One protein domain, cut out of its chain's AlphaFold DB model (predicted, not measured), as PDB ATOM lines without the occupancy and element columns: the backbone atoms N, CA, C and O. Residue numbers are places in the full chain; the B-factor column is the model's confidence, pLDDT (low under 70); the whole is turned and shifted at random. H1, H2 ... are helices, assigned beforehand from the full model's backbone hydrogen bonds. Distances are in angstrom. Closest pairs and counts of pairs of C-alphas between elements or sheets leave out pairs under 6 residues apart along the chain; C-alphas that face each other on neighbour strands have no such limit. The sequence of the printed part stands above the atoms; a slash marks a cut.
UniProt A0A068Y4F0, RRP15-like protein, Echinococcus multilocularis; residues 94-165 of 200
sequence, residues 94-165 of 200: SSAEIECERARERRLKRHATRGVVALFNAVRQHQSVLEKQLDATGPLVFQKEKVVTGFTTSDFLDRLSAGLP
ATOM      1  N   SER A  94     -59.104  30.302  27.345       81.31
ATOM      2  CA  SER A  94     -58.860  29.502  28.542       81.31
ATOM      3  C   SER A  94     -57.348  29.329  28.746       81.31
ATOM      4  O   SER A  94     -56.581  29.349  27.781       81.31
ATOM      5  N   SER A  95     -56.884  29.165  29.994       82.75
ATOM      6  CA  SER A  95     -55.446  28.934  30.258       82.75
ATOM      7  C   SER A  95     -54.906  27.779  29.407       82.75
ATOM      8  O   SER A  95     -53.846  27.901  28.798       82.75
ATOM      9  N   ALA A  96     -55.712  26.724  29.252       80.94
ATOM     10  CA  ALA A  96     -55.408  25.572  28.413       80.94
ATOM     11  C   ALA A  96     -55.217  25.933  26.926       80.94
ATOM     12  O   ALA A  96     -54.275  25.457  26.293       80.94
ATOM     13  N   GLU A  97     -56.063  26.800  26.358       79.50
ATOM     14  CA  GLU A  97     -55.893  27.292  24.981       79.50
ATOM     15  C   GLU A  97     -54.605  28.110  24.821       79.50
ATOM     16  O   GLU A  97     -53.875  27.934  23.843       79.50
ATOM     17  N   ILE A  98     -54.290  28.968  25.797       84.69
ATOM     18  CA  ILE A  98     -53.071  29.791  25.788       84.69
ATOM     19  C   ILE A  98     -51.821  28.905  25.863       84.69
ATOM     20  O   ILE A  98     -50.835  29.144  25.162       84.69
ATOM     21  N   GLU A  99     -51.837  27.881  26.713       85.12
ATOM     22  CA  GLU A  99     -50.736  26.927  26.855       85.12
ATOM     23  C   GLU A  99     -50.527  26.098  25.584       85.12
ATOM     24  O   GLU A  99     -49.381  25.922  25.156       85.12
ATOM     25  N   CYS A 100     -51.614  25.683  24.930       84.19
ATOM     26  CA  CYS A 100     -51.571  24.976  23.653       84.19
ATOM     27  C   CYS A 100     -50.953  25.837  22.537       84.19
ATOM     28  O   CYS A 100     -50.023  25.396  21.851       84.19
ATOM     29  N   GLU A 101     -51.382  27.096  22.395       85.19
ATOM     30  CA  GLU A 101     -50.823  27.992  21.376       85.19
ATOM     31  C   GLU A 101     -49.343  28.302  21.650       85.19
ATOM     32  O   GLU A 101     -48.518  28.256  20.736       85.19
ATOM     33  N   ARG A 102     -48.949  28.490  22.918       87.56
ATOM     34  CA  ARG A 102     -47.531  28.636  23.298       87.56
ATOM     35  C   ARG A 102     -46.711  27.384  22.985       87.56
ATOM     36  O   ARG A 102     -45.556  27.489  22.570       87.56
ATOM     37  N   ALA A 103     -47.259  26.187  23.194       86.88
ATOM     38  CA  ALA A 103     -46.582  24.938  22.846       86.88
ATOM     39  C   ALA A 103     -46.372  24.820  21.326       86.88
ATOM     40  O   ALA A 103     -45.272  24.480  20.869       86.88
ATOM     41  N   ARG A 104     -47.394  25.182  20.543       89.56
ATOM     42  CA  ARG A 104     -47.326  25.263  19.081       89.56
ATOM     43  C   ARG A 104     -46.276  26.274  18.619       89.56
ATOM     44  O   ARG A 104     -45.424  25.920  17.806       89.56
ATOM     45  N   GLU A 105     -46.272  27.484  19.171       91.31
ATOM     46  CA  GLU A 105     -45.286  28.525  18.856       91.31
ATOM     47  C   GLU A 105     -43.852  28.038  19.122       91.31
ATOM     48  O   GLU A 105     -42.987  28.119  18.246       91.31
ATOM     49  N   ARG A 106     -43.596  27.428  20.289       94.31
ATOM     50  CA  ARG A 106     -42.283  26.842  20.619       94.31
ATOM     51  C   ARG A 106     -41.873  25.751  19.631       94.31
ATOM     52  O   ARG A 106     -40.695  25.643  19.290       94.31
ATOM     53  N   ARG A 107     -42.811  24.921  19.163       89.31
ATOM     54  CA  ARG A 107     -42.545  23.891  18.141       89.31
ATOM     55  C   ARG A 107     -42.170  24.521  16.802       89.31
ATOM     56  O   ARG A 107     -41.165  24.120  16.219       89.31
ATOM     57  N   LEU A 108     -42.917  25.524  16.345       94.00
ATOM     58  CA  LEU A 108     -42.602  26.250  15.112       94.00
ATOM     59  C   LEU A 108     -41.230  26.922  15.204       94.00
ATOM     60  O   LEU A 108     -40.417  26.777  14.293       94.00
ATOM     61  N   LYS A 109     -40.925  27.568  16.335       95.38
ATOM     62  CA  LYS A 109     -39.615  28.177  16.588       95.38
ATOM     63  C   LYS A 109     -38.485  27.148  16.530       95.38
ATOM     64  O   LYS A 109     -37.457  27.401  15.903       95.38
ATOM     65  N   ARG A 110     -38.669  25.967  17.130       93.81
ATOM     66  CA  ARG A 110     -37.699  24.859  17.044       93.81
ATOM     67  C   ARG A 110     -37.484  24.394  15.602       93.81
ATOM     68  O   ARG A 110     -36.345  24.186  15.205       93.81
ATOM     69  N   HIS A 111     -38.541  24.261  14.806       90.81
ATOM     70  CA  HIS A 111     -38.415  23.856  13.400       90.81
ATOM     71  C   HIS A 111     -37.732  24.915  12.537       90.81
ATOM     72  O   HIS A 111     -36.828  24.583  11.775       90.81
ATOM     73  N   ALA A 112     -38.096  26.187  12.704       93.75
ATOM     74  CA  ALA A 112     -37.465  27.294  11.993       93.75
ATOM     75  C   ALA A 112     -35.967  27.394  12.324       93.75
ATOM     76  O   ALA A 112     -35.134  27.463  11.425       93.75
ATOM     77  N   THR A 113     -35.611  27.323  13.611       95.62
ATOM     78  CA  THR A 113     -34.205  27.358  14.048       95.62
ATOM     79  C   THR A 113     -33.417  26.154  13.539       95.62
ATOM     80  O   THR A 113     -32.334  26.339  12.993       95.62
ATOM     81  N   ARG A 114     -33.967  24.935  13.630       93.12
ATOM     82  CA  ARG A 114     -33.342  23.726  13.064       93.12
ATOM     83  C   ARG A 114     -33.105  23.851  11.561       93.12
ATOM     84  O   ARG A 114     -32.012  23.532  11.110       93.12
ATOM     85  N   GLY A 115     -34.087  24.343  10.802       92.62
ATOM     86  CA  GLY A 115     -33.953  24.544   9.357       92.62
ATOM     87  C   GLY A 115     -32.855  25.549   9.000       92.62
ATOM     88  O   GLY A 115     -32.028  25.278   8.134       92.62
ATOM     89  N   VAL A 116     -32.793  26.672   9.718       95.44
ATOM     90  CA  VAL A 116     -31.752  27.695   9.519       95.44
ATOM     91  C   VAL A 116     -30.363  27.153   9.866       95.44
ATOM     92  O   VAL A 116     -29.419  27.334   9.101       95.44
ATOM     93  N   VAL A 117     -30.227  26.447  10.990       95.56
ATOM     94  CA  VAL A 117     -28.953  25.834  11.397       95.56
ATOM     95  C   VAL A 117     -28.510  24.770  10.390       95.56
ATOM     96  O   VAL A 117     -27.342  24.749  10.008       95.56
ATOM     97  N   ALA A 118     -29.428  23.926   9.910       94.44
ATOM     98  CA  ALA A 118     -29.136  22.939   8.874       94.44
ATOM     99  C   ALA A 118     -28.637  23.603   7.581       94.44
ATOM    100  O   ALA A 118     -27.654  23.141   7.006       94.44
ATOM    101  N   LEU A 119     -29.246  24.724   7.175       95.44
ATOM    102  CA  LEU A 119     -28.814  25.494   6.011       95.44
ATOM    103  C   LEU A 119     -27.383  26.012   6.166       95.44
ATOM    104  O   LEU A 119     -26.545  25.750   5.307       95.44
ATOM    105  N   PHE A 120     -27.071  26.702   7.264       96.25
ATOM    106  CA  PHE A 120     -25.724  27.240   7.474       96.25
ATOM    107  C   PHE A 120     -24.668  26.145   7.609       96.25
ATOM    108  O   PHE A 120     -23.560  26.289   7.090       96.25
ATOM    109  N   ASN A 121     -25.013  25.025   8.244       94.88
ATOM    110  CA  ASN A 121     -24.122  23.875   8.330       94.88
ATOM    111  C   ASN A 121     -23.857  23.268   6.948       94.88
ATOM    112  O   ASN A 121     -22.701  23.004   6.618       94.88
ATOM    113  N   ALA A 122     -24.894  23.100   6.123       94.62
ATOM    114  CA  ALA A 122     -24.754  22.600   4.759       94.62
ATOM    115  C   ALA A 122     -23.914  23.549   3.889       94.62
ATOM    116  O   ALA A 122     -23.023  23.093   3.174       94.62
ATOM    117  N   VAL A 123     -24.134  24.865   3.993       95.62
ATOM    118  CA  VAL A 123     -23.344  25.887   3.283       95.62
ATOM    119  C   VAL A 123     -21.881  25.822   3.701       95.62
ATOM    120  O   VAL A 123     -21.007  25.720   2.843       95.62
ATOM    121  N   ARG A 124     -21.605  25.788   5.008       95.56
ATOM    122  CA  ARG A 124     -20.238  25.694   5.532       95.56
ATOM    123  C   ARG A 124     -19.529  24.426   5.055       95.56
ATOM    124  O   ARG A 124     -18.359  24.473   4.686       95.56
ATOM    125  N   GLN A 125     -20.222  23.289   5.051       93.69
ATOM    126  CA  GLN A 125     -19.667  22.031   4.551       93.69
ATOM    127  C   GLN A 125     -19.420  22.073   3.041       93.69
ATOM    128  O   GLN A 125     -18.390  21.584   2.583       93.69
ATOM    129  N   HIS A 126     -20.344  22.646   2.269       93.31
ATOM    130  CA  HIS A 126     -20.205  22.792   0.824       93.31
ATOM    131  C   HIS A 126     -19.003  23.677   0.469       93.31
ATOM    132  O   HIS A 126     -18.150  23.253  -0.306       93.31
ATOM    133  N   GLN A 127     -18.874  24.839   1.119       94.56
ATOM    134  CA  GLN A 127     -17.738  25.755   0.966       94.56
ATOM    135  C   GLN A 127     -16.413  25.103   1.369       94.56
ATOM    136  O   GLN A 127     -15.464  25.129   0.596       94.56
ATOM    137  N   SER A 128     -16.353  24.424   2.520       95.00
ATOM    138  CA  SER A 128     -15.120  23.754   2.956       95.00
ATOM    139  C   SER A 128     -14.690  22.626   2.012       95.00
ATOM    140  O   SER A 128     -13.496  22.400   1.820       95.00
ATOM    141  N   VAL A 129     -15.638  21.888   1.426       93.06
ATOM    142  CA  VAL A 129     -15.314  20.859   0.426       93.06
ATOM    143  C   VAL A 129     -14.835  21.499  -0.874       93.06
ATOM    144  O   VAL A 129     -13.847  21.027  -1.426       93.06
ATOM    145  N   LEU A 130     -15.486  22.571  -1.329       93.38
ATOM    146  CA  LEU A 130     -15.052  23.353  -2.488       93.38
ATOM    147  C   LEU A 130     -13.617  23.866  -2.320       93.38
ATOM    148  O   LEU A 130     -12.784  23.612  -3.183       93.38
ATOM    149  N   GLU A 131     -13.313  24.517  -1.198       93.69
ATOM    150  CA  GLU A 131     -11.974  25.034  -0.878       93.69
ATOM    151  C   GLU A 131     -10.925  23.919  -0.905       93.69
ATOM    152  O   GLU A 131      -9.941  24.016  -1.630       93.69
ATOM    153  N   LYS A 132     -11.187  22.791  -0.232       94.06
ATOM    154  CA  LYS A 132     -10.272  21.635  -0.241       94.06
ATOM    155  C   LYS A 132     -10.018  21.085  -1.644       94.06
ATOM    156  O   LYS A 132      -8.901  20.674  -1.940       94.06
ATOM    157  N   GLN A 133     -11.042  21.037  -2.497       92.62
ATOM    158  CA  GLN A 133     -10.893  20.578  -3.883       92.62
ATOM    159  C   GLN A 133     -10.112  21.592  -4.729       92.62
ATOM    160  O   GLN A 133      -9.316  21.193  -5.577       92.62
ATOM    161  N   LEU A 134     -10.296  22.892  -4.486       92.25
ATOM    162  CA  LEU A 134      -9.546  23.957  -5.154       92.25
ATOM    163  C   LEU A 134      -8.073  24.001  -4.732       92.25
ATOM    164  O   LEU A 134      -7.223  24.241  -5.588       92.25
ATOM    165  N   ASP A 135      -7.778  23.729  -3.461       90.88
ATOM    166  CA  ASP A 135      -6.417  23.666  -2.915       90.88
ATOM    167  C   ASP A 135      -5.674  22.400  -3.359       90.88
ATOM    168  O   ASP A 135      -4.478  22.442  -3.639       90.88
ATOM    169  N   ALA A 136      -6.380  21.267  -3.453       90.56
ATOM    170  CA  ALA A 136      -5.823  20.018  -3.979       90.56
ATOM    171  C   ALA A 136      -5.578  20.073  -5.496       90.56
ATOM    172  O   ALA A 136      -4.763  19.319  -6.033       90.56
ATOM    173  N   THR A 137      -6.292  20.952  -6.198       88.75
ATOM    174  CA  THR A 137      -6.121  21.160  -7.633       88.75
ATOM    175  C   THR A 137      -4.869  21.991  -7.893       88.75
ATOM    176  O   THR A 137      -4.618  23.000  -7.236       88.75
ATOM    177  N   GLY A 138      -4.072  21.575  -8.881       82.50
ATOM    178  CA  GLY A 138      -2.840  22.265  -9.256       82.50
ATOM    179  C   GLY A 138      -3.053  23.734  -9.668       82.50
ATOM    180  O   GLY A 138      -4.181  24.214  -9.798       82.50
ATOM    181  N   PRO A 139      -1.969  24.479  -9.945       83.88
ATOM    182  CA  PRO A 139      -2.034  25.917 -10.223       83.88
ATOM    183  C   PRO A 139      -2.784  26.280 -11.518       83.88
ATOM    184  O   PRO A 139      -2.999  27.458 -11.790       83.88
ATOM    185  N   LEU A 140      -3.188  25.295 -12.328       89.62
ATOM    186  CA  LEU A 140      -3.842  25.530 -13.608       89.62
ATOM    187  C   LEU A 140      -5.290  26.006 -13.418       89.62
ATOM    188  O   LEU A 140      -6.145  25.267 -12.931       89.62
ATOM    189  N   VAL A 141      -5.572  27.223 -13.888       87.25
ATOM    190  CA  VAL A 141      -6.886  27.885 -13.779       87.25
ATOM    191  C   VAL A 141      -8.013  27.025 -14.360       87.25
ATOM    192  O   VAL A 141      -9.037  26.843 -13.710       87.25
ATOM    193  N   PHE A 142      -7.788  26.390 -15.512       89.44
ATOM    194  CA  PHE A 142      -8.772  25.509 -16.152       89.44
ATOM    195  C   PHE A 142      -9.211  24.332 -15.262       89.44
ATOM    196  O   PHE A 142     -10.377  23.940 -15.257       89.44
ATOM    197  N   GLN A 143      -8.293  23.757 -14.479       87.69
ATOM    198  CA  GLN A 143      -8.650  22.664 -13.571       87.69
ATOM    199  C   GLN A 143      -9.498  23.179 -12.405       87.69
ATOM    200  O   GLN A 143     -10.453  22.515 -12.012       87.69
ATOM    201  N   LYS A 144      -9.205  24.385 -11.904       90.19
ATOM    202  CA  LYS A 144     -10.008  25.043 -10.866       90.19
ATOM    203  C   LYS A 144     -11.415  25.384 -11.365       90.19
ATOM    204  O   LYS A 144     -12.385  25.114 -10.665       90.19
ATOM    205  N   GLU A 145     -11.553  25.881 -12.594       90.94
ATOM    206  CA  GLU A 145     -12.860  26.120 -13.230       90.94
ATOM    207  C   GLU A 145     -13.675  24.829 -13.376       90.94
ATOM    208  O   GLU A 145     -14.877  24.806 -13.098       90.94
ATOM    209  N   LYS A 146     -13.018  23.723 -13.745       90.88
ATOM    210  CA  LYS A 146     -13.664  22.409 -13.825       90.88
ATOM    211  C   LYS A 146     -14.177  21.933 -12.462       90.88
ATOM    212  O   LYS A 146     -15.254  21.350 -12.392       90.88
ATOM    213  N   VAL A 147     -13.432  22.195 -11.387       90.06
ATOM    214  CA  VAL A 147     -13.893  21.908 -10.022       90.06
ATOM    215  C   VAL A 147     -15.135  22.731  -9.708       90.06
ATOM    216  O   VAL A 147     -16.142  22.143  -9.346       90.06
ATOM    217  N   VAL A 148     -15.113  24.052  -9.909       89.44
ATOM    218  CA  VAL A 148     -16.260  24.930  -9.599       89.44
ATOM    219  C   VAL A 148     -17.516  24.536 -10.382       89.44
ATOM    220  O   VAL A 148     -18.597  24.449  -9.808       89.44
ATOM    221  N   THR A 149     -17.376  24.252 -11.676       90.50
ATOM    222  CA  THR A 149     -18.497  23.850 -12.548       90.50
ATOM    223  C   THR A 149     -19.029  22.445 -12.261       90.50
ATOM    224  O   THR A 149     -20.157  22.137 -12.640       90.50
ATOM    225  N   GLY A 150     -18.250  21.600 -11.581       89.00
ATOM    226  CA  GLY A 150     -18.669  20.265 -11.162       89.00
ATOM    227  C   GLY A 150     -19.653  20.253  -9.989       89.00
ATOM    228  O   GLY A 150     -20.353  19.259  -9.816       89.00
ATOM    229  N   PHE A 151     -19.737  21.328  -9.198       90.38
ATOM    230  CA  PHE A 151     -20.688  21.408  -8.087       90.38
ATOM    231  C   PHE A 151     -22.042  21.900  -8.577       90.38
ATOM    232  O   PHE A 151     -22.197  23.036  -9.026       90.38
ATOM    233  N   THR A 152     -23.044  21.039  -8.451       92.94
ATOM    234  CA  THR A 152     -24.404  21.338  -8.890       92.94
ATOM    235  C   THR A 152     -25.295  21.760  -7.726       92.94
ATOM    236  O   THR A 152     -25.047  21.458  -6.555       92.94
ATOM    237  N   THR A 153     -26.401  22.431  -8.049       92.44
ATOM    238  CA  THR A 153     -27.445  22.746  -7.063       92.44
ATOM    239  C   THR A 153     -28.036  21.479  -6.442       92.44
ATOM    240  O   THR A 153     -28.361  21.484  -5.256       92.44
ATOM    241  N   SER A 154     -28.117  20.374  -7.194       91.56
ATOM    242  CA  SER A 154     -28.547  19.070  -6.679       91.56
ATOM    243  C   SER A 154     -27.629  18.530  -5.588       91.56
ATOM    244  O   SER A 154     -28.139  18.053  -4.578       91.56
ATOM    245  N   ASP A 155     -26.308  18.665  -5.730       90.25
ATOM    246  CA  ASP A 155     -25.355  18.169  -4.726       90.25
ATOM    247  C   ASP A 155     -25.492  18.922  -3.399       90.25
ATOM    248  O   ASP A 155     -25.353  18.354  -2.314       90.25
ATOM    249  N   PHE A 156     -25.778  20.225  -3.476       92.44
ATOM    250  CA  PHE A 156     -26.065  21.031  -2.297       92.44
ATOM    251  C   PHE A 156     -27.393  20.629  -1.645       92.44
ATOM    252  O   PHE A 156     -27.452  20.470  -0.424       92.44
ATOM    253  N   LEU A 157     -28.449  20.432  -2.441       93.56
ATOM    254  CA  LEU A 157     -29.763  20.032  -1.936       93.56
ATOM    255  C   LEU A 157     -29.743  18.636  -1.300       93.56
ATOM    256  O   LEU A 157     -30.411  18.437  -0.286       93.56
ATOM    257  N   ASP A 158     -28.958  17.700  -1.835       90.31
ATOM    258  CA  ASP A 158     -28.785  16.366  -1.254       90.31
ATOM    259  C   ASP A 158     -28.166  16.457   0.151       90.31
ATOM    260  O   ASP A 158     -28.748  15.985   1.132       90.31
ATOM    261  N   ARG A 159     -27.067  17.211   0.287       88.88
ATOM    262  CA  ARG A 159     -26.417  17.493   1.582       88.88
ATOM    263  C   ARG A 159     -27.330  18.226   2.561       88.88
ATOM    264  O   ARG A 159     -27.345  17.900   3.746       88.88
ATOM    265  N   LEU A 160     -28.092  19.208   2.077       93.12
ATOM    266  CA  LEU A 160     -29.060  19.942   2.889       93.12
ATOM    267  C   LEU A 160     -30.163  19.009   3.399       93.12
ATOM    268  O   LEU A 160     -30.539  19.081   4.568       93.12
ATOM    269  N   SER A 161     -30.655  18.113   2.542       87.62
ATOM    270  CA  SER A 161     -31.710  17.162   2.889       87.62
ATOM    271  C   SER A 161     -31.243  16.118   3.907       87.62
ATOM    272  O   SER A 161     -31.993  15.809   4.829       87.62
ATOM    273  N   ALA A 162     -29.990  15.662   3.832       83.94
ATOM    274  CA  ALA A 162     -29.409  14.721   4.791       83.94
ATOM    275  C   ALA A 162     -29.345  15.271   6.232       83.94
ATOM    276  O   ALA A 162     -29.364  14.502   7.191       83.94
ATOM    277  N   GLY A 163     -29.291  16.597   6.397       76.31
ATOM    278  CA  GLY A 163     -29.282  17.264   7.703       76.31
ATOM    279  C   GLY A 163     -30.665  17.512   8.316       76.31
ATOM    280  O   GLY A 163     -30.743  17.994   9.448       76.31
ATOM    281  N   LEU A 164     -31.757  17.221   7.596       79.81
ATOM    282  CA  LEU A 164     -33.122  17.484   8.055       79.81
ATOM    283  C   LEU A 164     -33.787  16.217   8.625       79.81
ATOM    284  O   LEU A 164     -33.724  15.146   8.015       79.81
ATOM    285  N   PRO A 165     -34.488  16.316   9.772       64.88
ATOM    286  CA  PRO A 165     -35.193  15.178  10.349       64.88
ATOM    287  C   PRO A 165     -36.349  14.757   9.433       64.88
ATOM    288  O   PRO A 165     -37.226  15.559   9.118       64.88
TER     289      PRO A 165
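Overview. This is residues 94 to 165 of the 200 residues of the protein "RRP15-like protein" of Echinococcus multilocularis (UniProt A0A068Y4F0). One long helix, H1, makes most of the length of this rod, and after it the printed part folds back along the last part of H1 as two short helices, H2 and H3. The first stretch, residues 94 to 110, sticks out with nothing beside it, and H3 packs across H1 part of the way back. The printed part has 72 residues with three named helices in the order H1, H2, H3 and no named strand; the class is all helix. It is extended, with a radius of gyration of the C-alphas of 19.8 A and spans of 69 by 18 by 14 A.

Along the chain. Find C-alpha 95 at (-55.446, 28.934, 30.258); from there H1, residues 95 to 136, runs 60.9 A to C-alpha 136 at (-5.823, 20.018, -3.979). Further on, H2 takes residues 141 to 150. Then look for H3 in residues 153 to 162, ending at C-alpha 162 at (-29.409, 14.721, 4.791).

Arrangement. Look first at residues 130 to 134, the part of H1 that touches H2: the closest C-alphas, of Leu 134 and Lys 144, are 5.8 A apart. H1 and H2 form a helical hairpin, running opposite ways at a shallow tilt of 30 degrees. Next, see how H1 touches H3 with residues 118 to 126 alone; the closest C-alphas, of Ala 122 and Leu 160, are 5.4 A apart. These two run opposite ways at a steep tilt of 50 degrees. H2 and H3 are apart. In H1, H2 and H3 every O i to N i+4 pair is within hydrogen-bond range.

Size, cuts and confidence. The C-alphas farthest apart, of Ser 94 and Leu 140, are 69.4 A from each other. Without residues 94 to 110, which stand free, the body spans 44 by 17 by 12 A. The printed part has no cut, and both links, H1 to H2 and H2 to H3, are tight. The mean pLDDT of the printed part is 89.9; look at residue 165 for the one value under 70.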